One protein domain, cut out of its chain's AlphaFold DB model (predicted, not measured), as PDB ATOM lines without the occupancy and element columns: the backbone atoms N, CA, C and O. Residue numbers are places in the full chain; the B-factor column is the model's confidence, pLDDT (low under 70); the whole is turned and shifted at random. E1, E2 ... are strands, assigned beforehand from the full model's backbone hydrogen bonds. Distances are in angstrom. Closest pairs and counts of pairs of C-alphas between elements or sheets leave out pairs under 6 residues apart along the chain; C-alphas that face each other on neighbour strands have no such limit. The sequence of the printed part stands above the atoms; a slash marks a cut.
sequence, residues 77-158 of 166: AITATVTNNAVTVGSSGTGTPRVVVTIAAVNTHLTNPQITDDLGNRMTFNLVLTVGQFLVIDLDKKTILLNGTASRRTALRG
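This is residues 77 to 158 of the 166 residues of an uncharacterized protein of Arthrobacter woluwensis (UniProt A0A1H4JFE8). Look for a small body of two strand layers, partly face to face with a gap between them: the three-stranded sheet E3, E6, E7 on one side and the short hairpin E4, E5 on the other. The links at residues 105 to 113 and 126 to 133 join the layers at one end, residues 147 to 158 run from E7 across to E5, and the long hairpin E1, E2 forms an arm set off from the other strands. The printed part has 82 residues with seven named strands, E1 to E7 in chain order, and no named helix; its class is all strand, though only 36 residues are in named strands. The three sheets, E3 - E6 - E7, E1 - E2 and E4 - E5, are antiparallel throughout. The whole is compact, with a radius of gyration of the C-alphas of 13.2 A, and spans 37 by 29 by 21 A.

Find C-alpha 77 at (94.620, 261.161, 327.042); from there E1, residues 77 to 83, runs 20.0 A to C-alpha 83 at (91.733, 256.398, 307.801). E2, residues 86 to 93, comes back over 23.3 A. Read on to E3, residues 100 to 104, 13.1 A long, then E4, residues 114 to 116, and E5, residues 122 to 125. E6, residues 134 to 138, covers 13.0 A, and E7, residues 143 to 146, covers 10.1 A and ends at C-alpha 146, (100.771, 234.578, 319.093).

Begin at the inner strand E6. E3, an edge strand, is its antiparallel neighbour at 168 degrees; look at N 101 and O 137, 2.8 A apart. E7, the other edge strand, forms a hairpin with E6 at 170 degrees, with N 136 and O 145 at 2.8 A. E4 and E5 are a hairpin at 168 degrees, where N 115 and O 123 are 2.9 A apart; both strands are apart from E3, E6 and E7. Residues 110 to 111 pair with 128 to 129, and residues 124 to 125 of E5 pair with 156 to 157, both antiparallel. E1 and E2 are a hairpin at 160 degrees, with N 79 and O 90 at 2.9 A, and both are apart from the other five strands.

The two C-alphas farthest apart are those of Thr 94 and Thr 130, at 38.4 A. The printed part has no cut, and no link between strands is long. Check the B-factor column at residues 77 to 97: these 21 residues of the model are under 70, while the mean pLDDT of the printed part is 78.2.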
ATOM      1  N   ALA A  77      95.857 261.436 327.763       51.25
ATOM      2  CA  ALA A  77      94.620 261.161 327.042       51.25
ATOM      3  C   ALA A  77      94.941 260.381 325.759       51.25
ATOM      4  O   ALA A  77      95.997 260.593 325.170       51.25
ATOM      5  N   ILE A  78      94.042 259.490 325.325       55.06
ATOM      6  CA  ILE A  78      94.208 258.672 324.113       55.06
ATOM      7  C   ILE A  78      93.154 259.060 323.075       55.06
ATOM      8  O   ILE A  78      91.972 259.167 323.398       55.06
ATOM      9  N   THR A  79      93.570 259.223 321.824       48.09
ATOM     10  CA  THR A  79      92.686 259.400 320.666       48.09
ATOM     11  C   THR A  79      92.957 258.314 319.633       48.09
ATOM     12  O   THR A  79      94.069 257.798 319.541       48.09
ATOM     13  N   ALA A  80      91.942 257.945 318.853       44.97
ATOM     14  CA  ALA A  80      92.086 256.998 317.755       44.97
ATOM     15  C   ALA A  80      91.317 257.494 316.530       44.97
ATOM     16  O   ALA A  80      90.136 257.826 316.628       44.97
ATOM     17  N   THR A  81      91.983 257.505 315.381       43.69
ATOM     18  CA  THR A  81      91.396 257.872 314.091       43.69
ATOM     19  C   THR A  81      91.623 256.737 313.110       43.69
ATOM     20  O   THR A  81      92.731 256.210 313.016       43.69
ATOM     21  N   VAL A  82      90.582 256.360 312.368       56.50
ATOM     22  CA  VAL A  82      90.672 255.331 311.328       56.50
ATOM     23  C   VAL A  82      90.597 255.998 309.961       56.50
ATOM     24  O   VAL A  82      89.581 256.603 309.627       56.50
ATOM     25  N   THR A  83      91.651 255.854 309.163       48.62
ATOM     26  CA  THR A  83      91.733 256.398 307.801       48.62
ATOM     27  C   THR A  83      92.423 255.382 306.900       48.62
ATOM     28  O   THR A  83      93.465 254.851 307.267       48.62
ATOM     29  N   ASN A  84      91.879 255.111 305.707       54.31
ATOM     30  CA  ASN A  84      92.500 254.228 304.703       54.31
ATOM     31  C   ASN A  84      92.969 252.865 305.259       54.31
ATOM     32  O   ASN A  84      94.094 252.441 305.009       54.31
ATOM     33  N   ASN A  85      92.116 252.186 306.035       59.62
ATOM     34  CA  ASN A  85      92.415 250.909 306.707       59.62
ATOM     35  C   ASN A  85      93.598 250.948 307.695       59.62
ATOM     36  O   ASN A  85      94.072 249.897 308.128       59.62
ATOM     37  N   ALA A  86      94.058 252.137 308.079       55.66
ATOM     38  CA  ALA A  86      95.021 252.347 309.144       55.66
ATOM     39  C   ALA A  86      94.323 252.960 310.360       55.66
ATOM     40  O   ALA A  86      93.434 253.804 310.227       55.66
ATOM     41  N   VAL A  87      94.739 252.532 311.551       62.44
ATOM     42  CA  VAL A  87      94.331 253.140 312.818       62.44
ATOM     43  C   VAL A  87      95.514 253.938 313.342       62.44
ATOM     44  O   VAL A  87      96.559 253.368 313.649       62.44
ATOM     45  N   THR A  88      95.353 255.251 313.443       60.34
ATOM     46  CA  THR A  88      96.310 256.132 314.110       60.34
ATOM     47  C   THR A  88      95.856 256.326 315.545       60.34
ATOM     48  O   THR A  88      94.730 256.758 315.778       60.34
ATOM     49  N   VAL A  89      96.730 256.010 316.498       64.12
ATOM     50  CA  VAL A  89      96.485 256.214 317.929       64.12
ATOM     51  C   VAL A  89      97.409 257.319 318.417       64.12
ATOM     52  O   VAL A  89      98.621 257.218 318.252       64.12
ATOM     53  N   GLY A  90      96.835 258.371 318.993       60.75
ATOM     54  CA  GLY A  90      97.575 259.460 319.618       60.75
ATOM     55  C   GLY A  90      97.487 259.371 321.135       60.75
ATOM     56  O   GLY A  90      96.441 259.013 321.676       60.75
ATOM     57  N   SER A  91      98.568 259.732 321.822       63.06
ATOM     58  CA  SER A  91      98.542 260.021 323.254       63.06
ATOM     59  C   SER A  91      99.005 261.451 323.500       63.06
ATOM     60  O   SER A  91     100.035 261.853 322.969       63.06
ATOM     61  N   SER A  92      98.272 262.214 324.306       61.25
ATOM     62  CA  SER A  92      98.658 263.563 324.740       61.25
ATOM     63  C   SER A  92      98.766 263.621 326.258       61.25
ATOM     64  O   SER A  92      98.130 262.820 326.929       61.25
ATOM     65  N   GLY A  93      99.545 264.555 326.809       62.00
ATOM     66  CA  GLY A  93      99.739 264.720 328.256       62.00
ATOM     67  C   GLY A  93     101.196 264.547 328.699       62.00
ATOM     68  O   GLY A  93     102.098 264.499 327.870       62.00
ATOM     69  N   THR A  94     101.438 264.518 330.011       62.53
ATOM     70  CA  THR A  94     102.780 264.489 330.623       62.53
ATOM     71  C   THR A  94     103.235 263.104 331.079       62.53
ATOM     72  O   THR A  94     104.392 262.948 331.464       62.53
ATOM     73  N   GLY A  95     102.364 262.092 331.056       57.66
ATOM     74  CA  GLY A  95     102.749 260.716 331.366       57.66
ATOM     75  C   GLY A  95     102.832 259.843 330.127       57.66
ATOM     76  O   GLY A  95     102.023 259.959 329.212       57.66
ATOM     77  N   THR A  96     103.798 258.931 330.122       63.66
ATOM     78  CA  THR A  96     103.962 257.947 329.052       63.66
ATOM     79  C   THR A  96     103.058 256.738 329.314       63.66
ATOM     80  O   THR A  96     103.258 256.050 330.320       63.66
ATOM     81  N   PRO A  97     102.062 256.451 328.456       63.81
ATOM     82  CA  PRO A  97     101.245 255.256 328.606       63.81
ATOM     83  C   PRO A  97     102.051 254.003 328.241       63.81
ATOM     84  O   PRO A  97     102.842 254.013 327.299       63.81
ATOM     85  N   ARG A  98     101.800 252.894 328.946       73.44
ATOM     86  CA  ARG A  98     102.242 251.564 328.500       73.44
ATOM     87  C   ARG A  98     101.505 251.209 327.212       73.44
ATOM     88  O   ARG A  98     100.280 251.318 327.165       73.44
ATOM     89  N   VAL A  99     102.223 250.721 326.205       74.06
ATOM     90  CA  VAL A  99     101.642 250.435 324.888       74.06
ATOM     91  C   VAL A  99     101.644 248.939 324.602       74.06
ATOM     92  O   VAL A  99     102.684 248.304 324.417       74.06
ATOM     93  N   VAL A 100     100.434 248.383 324.512       78.81
ATOM     94  CA  VAL A 100     100.187 247.008 324.075       78.81
ATOM     95  C   VAL A 100      99.303 247.045 322.835       78.81
ATOM     96  O   VAL A 100      98.198 247.579 322.870       78.81
ATOM     97  N   VAL A 101      99.786 246.468 321.739       81.88
ATOM     98  CA  VAL A 101      99.084 246.425 320.453       81.88
ATOM     99  C   VAL A 101      98.625 245.002 320.179       81.88
ATOM    100  O   VAL A 101      99.426 244.070 320.248       81.88
ATOM    101  N   THR A 102      97.348 244.836 319.834       83.56
ATOM    102  CA  THR A 102      96.815 243.554 319.362       83.56
ATOM    103  C   THR A 102      96.463 243.650 317.886       83.56
ATOM    104  O   THR A 102      95.636 244.470 317.499       83.56
ATOM    105  N   ILE A 103      97.084 242.809 317.060       81.81
ATOM    106  CA  ILE A 103      96.780 242.697 315.629       81.81
ATOM    107  C   ILE A 103      96.053 241.376 315.414       81.81
ATOM    108  O   ILE A 103      96.654 240.321 315.606       81.81
ATOM    109  N   ALA A 104      94.781 241.423 315.019       78.75
ATOM    110  CA  ALA A 104      93.946 240.239 314.822       78.75
ATOM    111  C   ALA A 104      93.539 240.070 313.352       78.75
ATOM    112  O   ALA A 104      93.094 241.016 312.703       78.75
ATOM    113  N   ALA A 105      93.655 238.847 312.840       76.19
ATOM    114  CA  ALA A 105      93.136 238.464 311.534       76.19
ATOM    115  C   ALA A 105      91.662 238.052 311.681       76.19
ATOM    116  O   ALA A 105      91.366 236.931 312.090       76.19
ATOM    117  N   VAL A 106      90.733 238.969 311.392       75.69
ATOM    118  CA  VAL A 106      89.292 238.748 311.628       75.69
ATOM    119  C   VAL A 106      88.587 238.168 310.402       75.69
ATOM    120  O   VAL A 106      87.987 237.106 310.490       75.69
ATOM    121  N   ASN A 107      88.683 238.841 309.253       74.81
ATOM    122  CA  ASN A 107      87.956 238.448 308.037       74.81
ATOM    123  C   ASN A 107      88.867 237.834 306.968       74.81
ATOM    124  O   ASN A 107      88.405 237.110 306.092       74.81
ATOM    125  N   THR A 108      90.166 238.132 307.023       75.44
ATOM    126  CA  THR A 108      91.162 237.689 306.046       75.44
ATOM    127  C   THR A 108      92.490 237.388 306.733       75.44
ATOM    128  O   THR A 108      92.765 237.871 307.835       75.44
ATOM    129  N   HIS A 109      93.320 236.570 306.084       83.44
ATOM    130  CA  HIS A 109      94.691 236.341 306.527       83.44
ATOM    131  C   HIS A 109      95.505 237.636 306.449       83.44
ATOM    132  O   HIS A 109      95.418 238.366 305.460       83.44
ATOM    133  N   LEU A 110      96.322 237.896 307.469       84.75
ATOM    134  CA  LEU A 110      97.243 239.030 307.470       84.75
ATOM    135  C   LEU A 110      98.654 238.527 307.199       84.75
ATOM    136  O   LEU A 110      99.240 237.823 308.020       84.75
ATOM    137  N   THR A 111      99.205 238.910 306.054       90.50
ATOM    138  CA  THR A 111     100.593 238.617 305.696       90.50
ATOM    139  C   THR A 111     101.468 239.793 306.082       90.50
ATOM    140  O   THR A 111     101.176 240.926 305.707       90.50
ATOM    141  N   ASN A 112     102.556 239.516 306.798       88.44
ATOM    142  CA  ASN A 112     103.534 240.513 307.221       88.44
ATOM    143  C   ASN A 112     102.907 241.747 307.898       88.44
ATOM    144  O   ASN A 112     103.133 242.871 307.438       88.44
ATOM    145  N   PRO A 113     102.101 241.569 308.967       88.56
ATOM    146  CA  PRO A 113     101.502 242.701 309.661       88.56
ATOM    147  C   PRO A 113     102.580 243.666 310.171       88.56
ATOM    148  O   PRO A 113     103.720 243.267 310.434       88.56
ATOM    149  N   GLN A 114     102.213 244.940 310.317       87.88
ATOM    150  CA  GLN A 114     103.154 245.999 310.672       87.88
ATOM    151  C   GLN A 114     102.568 247.015 311.654       87.88
ATOM    152  O   GLN A 114     101.368 247.277 311.646       87.88
ATOM    153  N   ILE A 115     103.445 247.601 312.467       85.19
ATOM    154  CA  ILE A 115     103.187 248.792 313.286       85.19
ATOM    155  C   ILE A 115     104.125 249.883 312.777       85.19
ATOM    156  O   ILE A 115     105.304 249.613 312.547       85.19
ATOM    157  N   THR A 116     103.601 251.090 312.589       81.75
ATOM    158  CA  THR A 116     104.375 252.258 312.149       81.75
ATOM    159  C   THR A 116     104.218 253.369 313.180       81.75
ATOM    160  O   THR A 116     103.107 253.552 313.681       81.75
ATOM    161  N   ASP A 117     105.303 254.063 313.523       79.75
ATOM    162  CA  ASP A 117     105.234 255.274 314.349       79.75
ATOM    163  C   ASP A 117     105.009 256.536 313.503       79.75
ATOM    164  O   ASP A 117     104.943 256.493 312.273       79.75
ATOM    165  N   ASP A 118     104.846 257.668 314.172       74.75
ATOM    166  CA  ASP A 118     104.648 258.983 313.562       74.75
ATOM    167  C   ASP A 118     105.872 259.483 312.774       74.75
ATOM    168  O   ASP A 118     105.720 260.239 311.814       74.75
ATOM    169  N   LEU A 119     107.069 259.002 313.114       82.12
ATOM    170  CA  LEU A 119     108.316 259.246 312.382       82.12
ATOM    171  C   LEU A 119     108.486 258.336 311.151       82.12
ATOM    172  O   LEU A 119     109.445 258.487 310.391       82.12
ATOM    173  N   GLY A 120     107.570 257.390 310.932       82.50
ATOM    174  CA  GLY A 120     107.600 256.458 309.809       82.50
ATOM    175  C   GLY A 120     108.499 255.235 310.013       82.50
ATOM    176  O   GLY A 120     108.671 254.457 309.067       82.50
ATOM    177  N   ASN A 121     109.046 255.011 311.213       84.38
ATOM    178  CA  ASN A 121     109.733 253.766 311.544       84.38
ATOM    179  C   ASN A 121     108.726 252.618 311.579       84.38
ATOM    180  O   ASN A 121     107.593 252.774 312.031       84.38
ATOM    181  N   ARG A 122     109.152 251.437 311.124       88.38
ATOM    182  CA  ARG A 122     108.268 250.278 310.954       88.38
ATOM    183  C   ARG A 122     108.780 249.065 311.710       88.38
ATOM    184  O   ARG A 122     109.909 248.628 311.509       88.38
ATOM    185  N   MET A 123     107.899 248.461 312.496       89.00
ATOM    186  CA  MET A 123     108.031 247.089 312.970       89.00
ATOM    187  C   MET A 123     107.231 246.184 312.044       89.00
ATOM    188  O   MET A 123     106.008 246.282 312.006       89.00
ATOM    189  N   THR A 124     107.903 245.299 311.308       92.00
ATOM    190  CA  THR A 124     107.241 244.299 310.452       92.00
ATOM    191  C   THR A 124     107.391 242.914 311.063       92.00
ATOM    192  O   THR A 124     108.486 242.536 311.479       92.00
ATOM    193  N   PHE A 125     106.318 242.129 311.093       91.25
ATOM    194  CA  PHE A 125     106.340 240.766 311.623       91.25
ATOM    195  C   PHE A 125     106.299 239.764 310.468       91.25
ATOM    196  O   PHE A 125     105.259 239.584 309.855       91.25
ATOM    197  N   ASN A 126     107.422 239.104 310.171       95.06
ATOM    198  CA  ASN A 126     107.567 238.137 309.077       95.06
ATOM    199  C   ASN A 126     106.859 236.808 309.388       95.06
ATOM    200  O   ASN A 126     107.499 235.805 309.720       95.06
ATOM    201  N   LEU A 127     105.530 236.835 309.334       93.25
ATOM    202  CA  LEU A 127     104.633 235.706 309.528       93.25
ATOM    203  C   LEU A 127     103.294 235.959 308.824       93.25
ATOM    204  O   LEU A 127     102.986 237.079 308.410       93.25
ATOM    205  N   VAL A 128     102.486 234.907 308.733       94.00
ATOM    206  CA  VAL A 128     101.083 234.990 308.326       94.00
ATOM    207  C   VAL A 128     100.220 234.742 309.556       94.00
ATOM    208  O   VAL A 128     100.397 233.724 310.228       94.00
ATOM    209  N   LEU A 129      99.299 235.658 309.851       84.50
ATOM    210  CA  LEU A 129      98.215 235.412 310.799       84.50
ATOM    211  C   LEU A 129      97.042 234.815 310.046       84.50
ATOM    212  O   LEU A 129      96.466 235.454 309.160       84.50
ATOM    213  N   THR A 130      96.688 233.585 310.402       91.56
ATOM    214  CA  THR A 130      95.489 232.964 309.856       91.56
ATOM    215  C   THR A 130      94.243 233.575 310.492       91.56
ATOM    216  O   THR A 130      94.316 234.111 311.594       91.56
ATOM    217  N   VAL A 131      93.087 233.477 309.829       81.31
ATOM    218  CA  VAL A 131      91.822 233.977 310.389       81.31
ATOM    219  C   VAL A 131      91.588 233.361 311.775       81.31
ATOM    220  O   VAL A 131      91.845 232.173 311.977       81.31
ATOM    221  N   GLY A 132      91.170 234.188 312.732       72.19
ATOM    222  CA  GLY A 132      90.995 233.829 314.142       72.19
ATOM    223  C   GLY A 132      92.264 233.919 314.996       72.19
ATOM    224  O   GLY A 132      92.176 233.794 316.215       72.19
ATOM    225  N   GLN A 133      93.440 234.156 314.403       80.50
ATOM    226  CA  GLN A 133      94.681 234.373 315.152       80.50
ATOM    227  C   GLN A 133      94.928 235.850 315.441       80.50
ATOM    228  O   GLN A 133      94.516 236.739 314.692       80.50
ATOM    229  N   PHE A 134      95.687 236.102 316.505       77.50
ATOM    230  CA  PHE A 134      96.124 237.443 316.865       77.50
ATOM    231  C   PHE A 134      97.553 237.465 317.403       77.50
ATOM    232  O   PHE A 134      98.025 236.510 318.022       77.50
ATOM    233  N   LEU A 135      98.245 238.580 317.185       83.12
ATOM    234  CA  LEU A 135      99.491 238.910 317.869       83.12
ATOM    235  C   LEU A 135      99.209 239.899 318.984       83.12
ATOM    236  O   LEU A 135      98.561 240.911 318.742       83.12
ATOM    237  N   VAL A 136      99.770 239.644 320.161       82.56
ATOM    238  CA  VAL A 136      99.876 240.602 321.260       82.56
ATOM    239  C   VAL A 136     101.315 241.094 321.307       82.56
ATOM    240  O   VAL A 136     102.238 240.300 321.501       82.56
ATOM    241  N   ILE A 137     101.508 242.392 321.110       86.38
ATOM    242  CA  ILE A 137     102.809 243.053 321.100       86.38
ATOM    243  C   ILE A 137     102.862 244.021 322.273       86.38
ATOM    244  O   ILE A 137     102.145 245.015 322.290       86.38
ATOM    245  N   ASP A 138     103.728 243.747 323.241       86.06
ATOM    246  CA  ASP A 138     103.995 244.651 324.358       86.06
ATOM    247  C   ASP A 138     105.266 245.447 324.048       86.06
ATOM    248  O   ASP A 138     106.367 244.882 324.011       86.06
ATOM    249  N   LEU A 139     105.118 246.746 323.770       82.38
ATOM    250  CA  LEU A 139     106.243 247.604 323.390       82.38
ATOM    251  C   LEU A 139     107.150 247.935 324.578       82.38
ATOM    252  O   LEU A 139     108.331 248.207 324.358       82.38
ATOM    253  N   ASP A 140     106.642 247.860 325.805       80.44
ATOM    254  CA  ASP A 140     107.397 248.113 327.031       80.44
ATOM    255  C   ASP A 140     108.194 246.875 327.441       80.44
ATOM    256  O   ASP A 140     109.411 246.926 327.617       80.44
ATOM    257  N   LYS A 141     107.523 245.720 327.516       86.44
ATOM    258  CA  LYS A 141     108.158 244.442 327.880       86.44
ATOM    259  C   LYS A 141     108.921 243.801 326.724       86.44
ATOM    260  O   LYS A 141     109.615 242.805 326.925       86.44
ATOM    261  N   LYS A 142     108.797 244.350 325.513       90.94
ATOM    262  CA  LYS A 142     109.438 243.850 324.290       90.94
ATOM    263  C   LYS A 142     109.095 242.381 324.016       90.94
ATOM    264  O   LYS A 142     109.973 241.578 323.659       90.94
ATOM    265  N   THR A 143     107.814 242.037 324.172       91.75
ATOM    266  CA  THR A 143     107.272 240.695 323.921       91.75
ATOM    267  C   THR A 143     106.334 240.682 322.719       91.75
ATOM    268  O   THR A 143     105.678 241.669 322.399       91.75
ATOM    269  N   ILE A 144     106.305 239.542 322.026       92.31
ATOM    270  CA  ILE A 144     105.420 239.280 320.889       92.31
ATOM    271  C   ILE A 144     104.854 237.887 321.109       92.31
ATOM    272  O   ILE A 144     105.619 236.920 321.097       92.31
ATOM    273  N   LEU A 145     103.548 237.783 321.325       89.12
ATOM    274  CA  LEU A 145     102.864 236.528 321.620       89.12
ATOM    275  C   LEU A 145     101.788 236.262 320.568       89.12
ATOM    276  O   LEU A 145     100.893 237.076 320.370       89.12
ATOM    277  N   LEU A 146     101.853 235.109 319.913       90.50
ATOM    278  CA  LEU A 146     100.771 234.578 319.093       90.50
ATOM    279  C   LEU A 146      99.719 233.956 320.008       90.50
ATOM    280  O   LEU A 146     100.044 233.129 320.863       90.50
ATOM    281  N   ASN A 147      98.469 234.371 319.819       85.75
ATOM    282  CA  ASN A 147      97.311 233.950 320.602       85.75
ATOM    283  C   ASN A 147      97.553 234.073 322.119       85.75
ATOM    284  O   ASN A 147      97.183 233.200 322.902       85.75
ATOM    285  N   GLY A 148      98.277 235.123 322.524       82.56
ATOM    286  CA  GLY A 148      98.567 235.443 323.926       82.56
ATOM    287  C   GLY A 148      99.555 234.517 324.646       82.56
ATOM    288  O   GLY A 148      99.850 234.766 325.808       82.56
ATOM    289  N   THR A 149     100.090 233.478 323.997       89.44
ATOM    290  CA  THR A 149     100.870 232.435 324.692       89.44
ATOM    291  C   THR A 149     102.175 232.074 323.991       89.44
ATOM    292  O   THR A 149     103.228 232.028 324.627       89.44
ATOM    293  N   ALA A 150     102.153 231.845 322.678       92.69
ATOM    294  CA  ALA A 150     103.325 231.374 321.950       92.69
ATOM    295  C   ALA A 150     104.230 232.541 321.541       92.69
ATOM    296  O   ALA A 150     103.842 233.385 320.735       92.69
ATOM    297  N   SER A 151     105.466 232.579 322.042       94.94
ATOM    298  CA  SER A 151     106.416 233.627 321.658       94.94
ATOM    299  C   SER A 151     106.695 233.622 320.152       94.94
ATOM    300  O   SER A 151     107.064 232.604 319.566       94.94
ATOM    301  N   ARG A 152     106.556 234.792 319.525       95.56
ATOM    302  CA  ARG A 152     106.925 235.078 318.130       95.56
ATOM    303  C   ARG A 152     107.933 236.215 318.038       95.56
ATOM    304  O   ARG A 152     108.001 236.914 317.033       95.56
ATOM    305  N   ARG A 153     108.757 236.388 319.075       92.00
ATOM    306  CA  ARG A 153     109.760 237.460 319.124       92.00
ATOM    307  C   ARG A 153     110.706 237.453 317.918       92.00
ATOM    308  O   ARG A 153     111.063 238.511 317.419       92.00
ATOM    309  N   THR A 154     111.066 236.269 317.428       93.31
ATOM    310  CA  THR A 154     111.950 236.074 316.266       93.31
ATOM    311  C   THR A 154     111.306 236.425 314.924       93.31
ATOM    312  O   THR A 154     112.016 236.534 313.927       93.31
ATOM    313  N   ALA A 155     109.983 236.614 314.875       91.62
ATOM    314  CA  ALA A 155     109.294 237.039 313.660       91.62
ATOM    315  C   ALA A 155     109.462 238.541 313.385       91.62
ATOM    316  O   ALA A 155     109.233 238.972 312.257       91.62
ATOM    317  N   LEU A 156     109.862 239.344 314.377       95.19
ATOM    318  CA  LEU A 156     110.122 240.767 314.178       95.19
ATOM    319  C   LEU A 156     111.308 240.978 313.228       95.19
ATOM    320  O   LEU A 156     112.389 240.421 313.417       95.19
ATOM    321  N   ARG A 157     111.106 241.830 312.226       91.12
ATOM    322  CA  ARG A 157     112.151 242.367 311.355       91.12
ATOM    323  C   ARG A 157     112.409 243.821 311.727       91.12
ATOM    324  O   ARG A 157     111.475 244.617 311.783       91.12
ATOM    325  N   GLY A 158     113.682 244.152 311.933       84.44
ATOM    326  CA  GLY A 158     114.117 245.496 312.301       84.44
ATOM    327  C   GLY A 158     114.098 245.753 313.807       84.44
ATOM    328  O   GLY A 158     114.093 244.830 314.625       84.44
TER     329      GLY A 158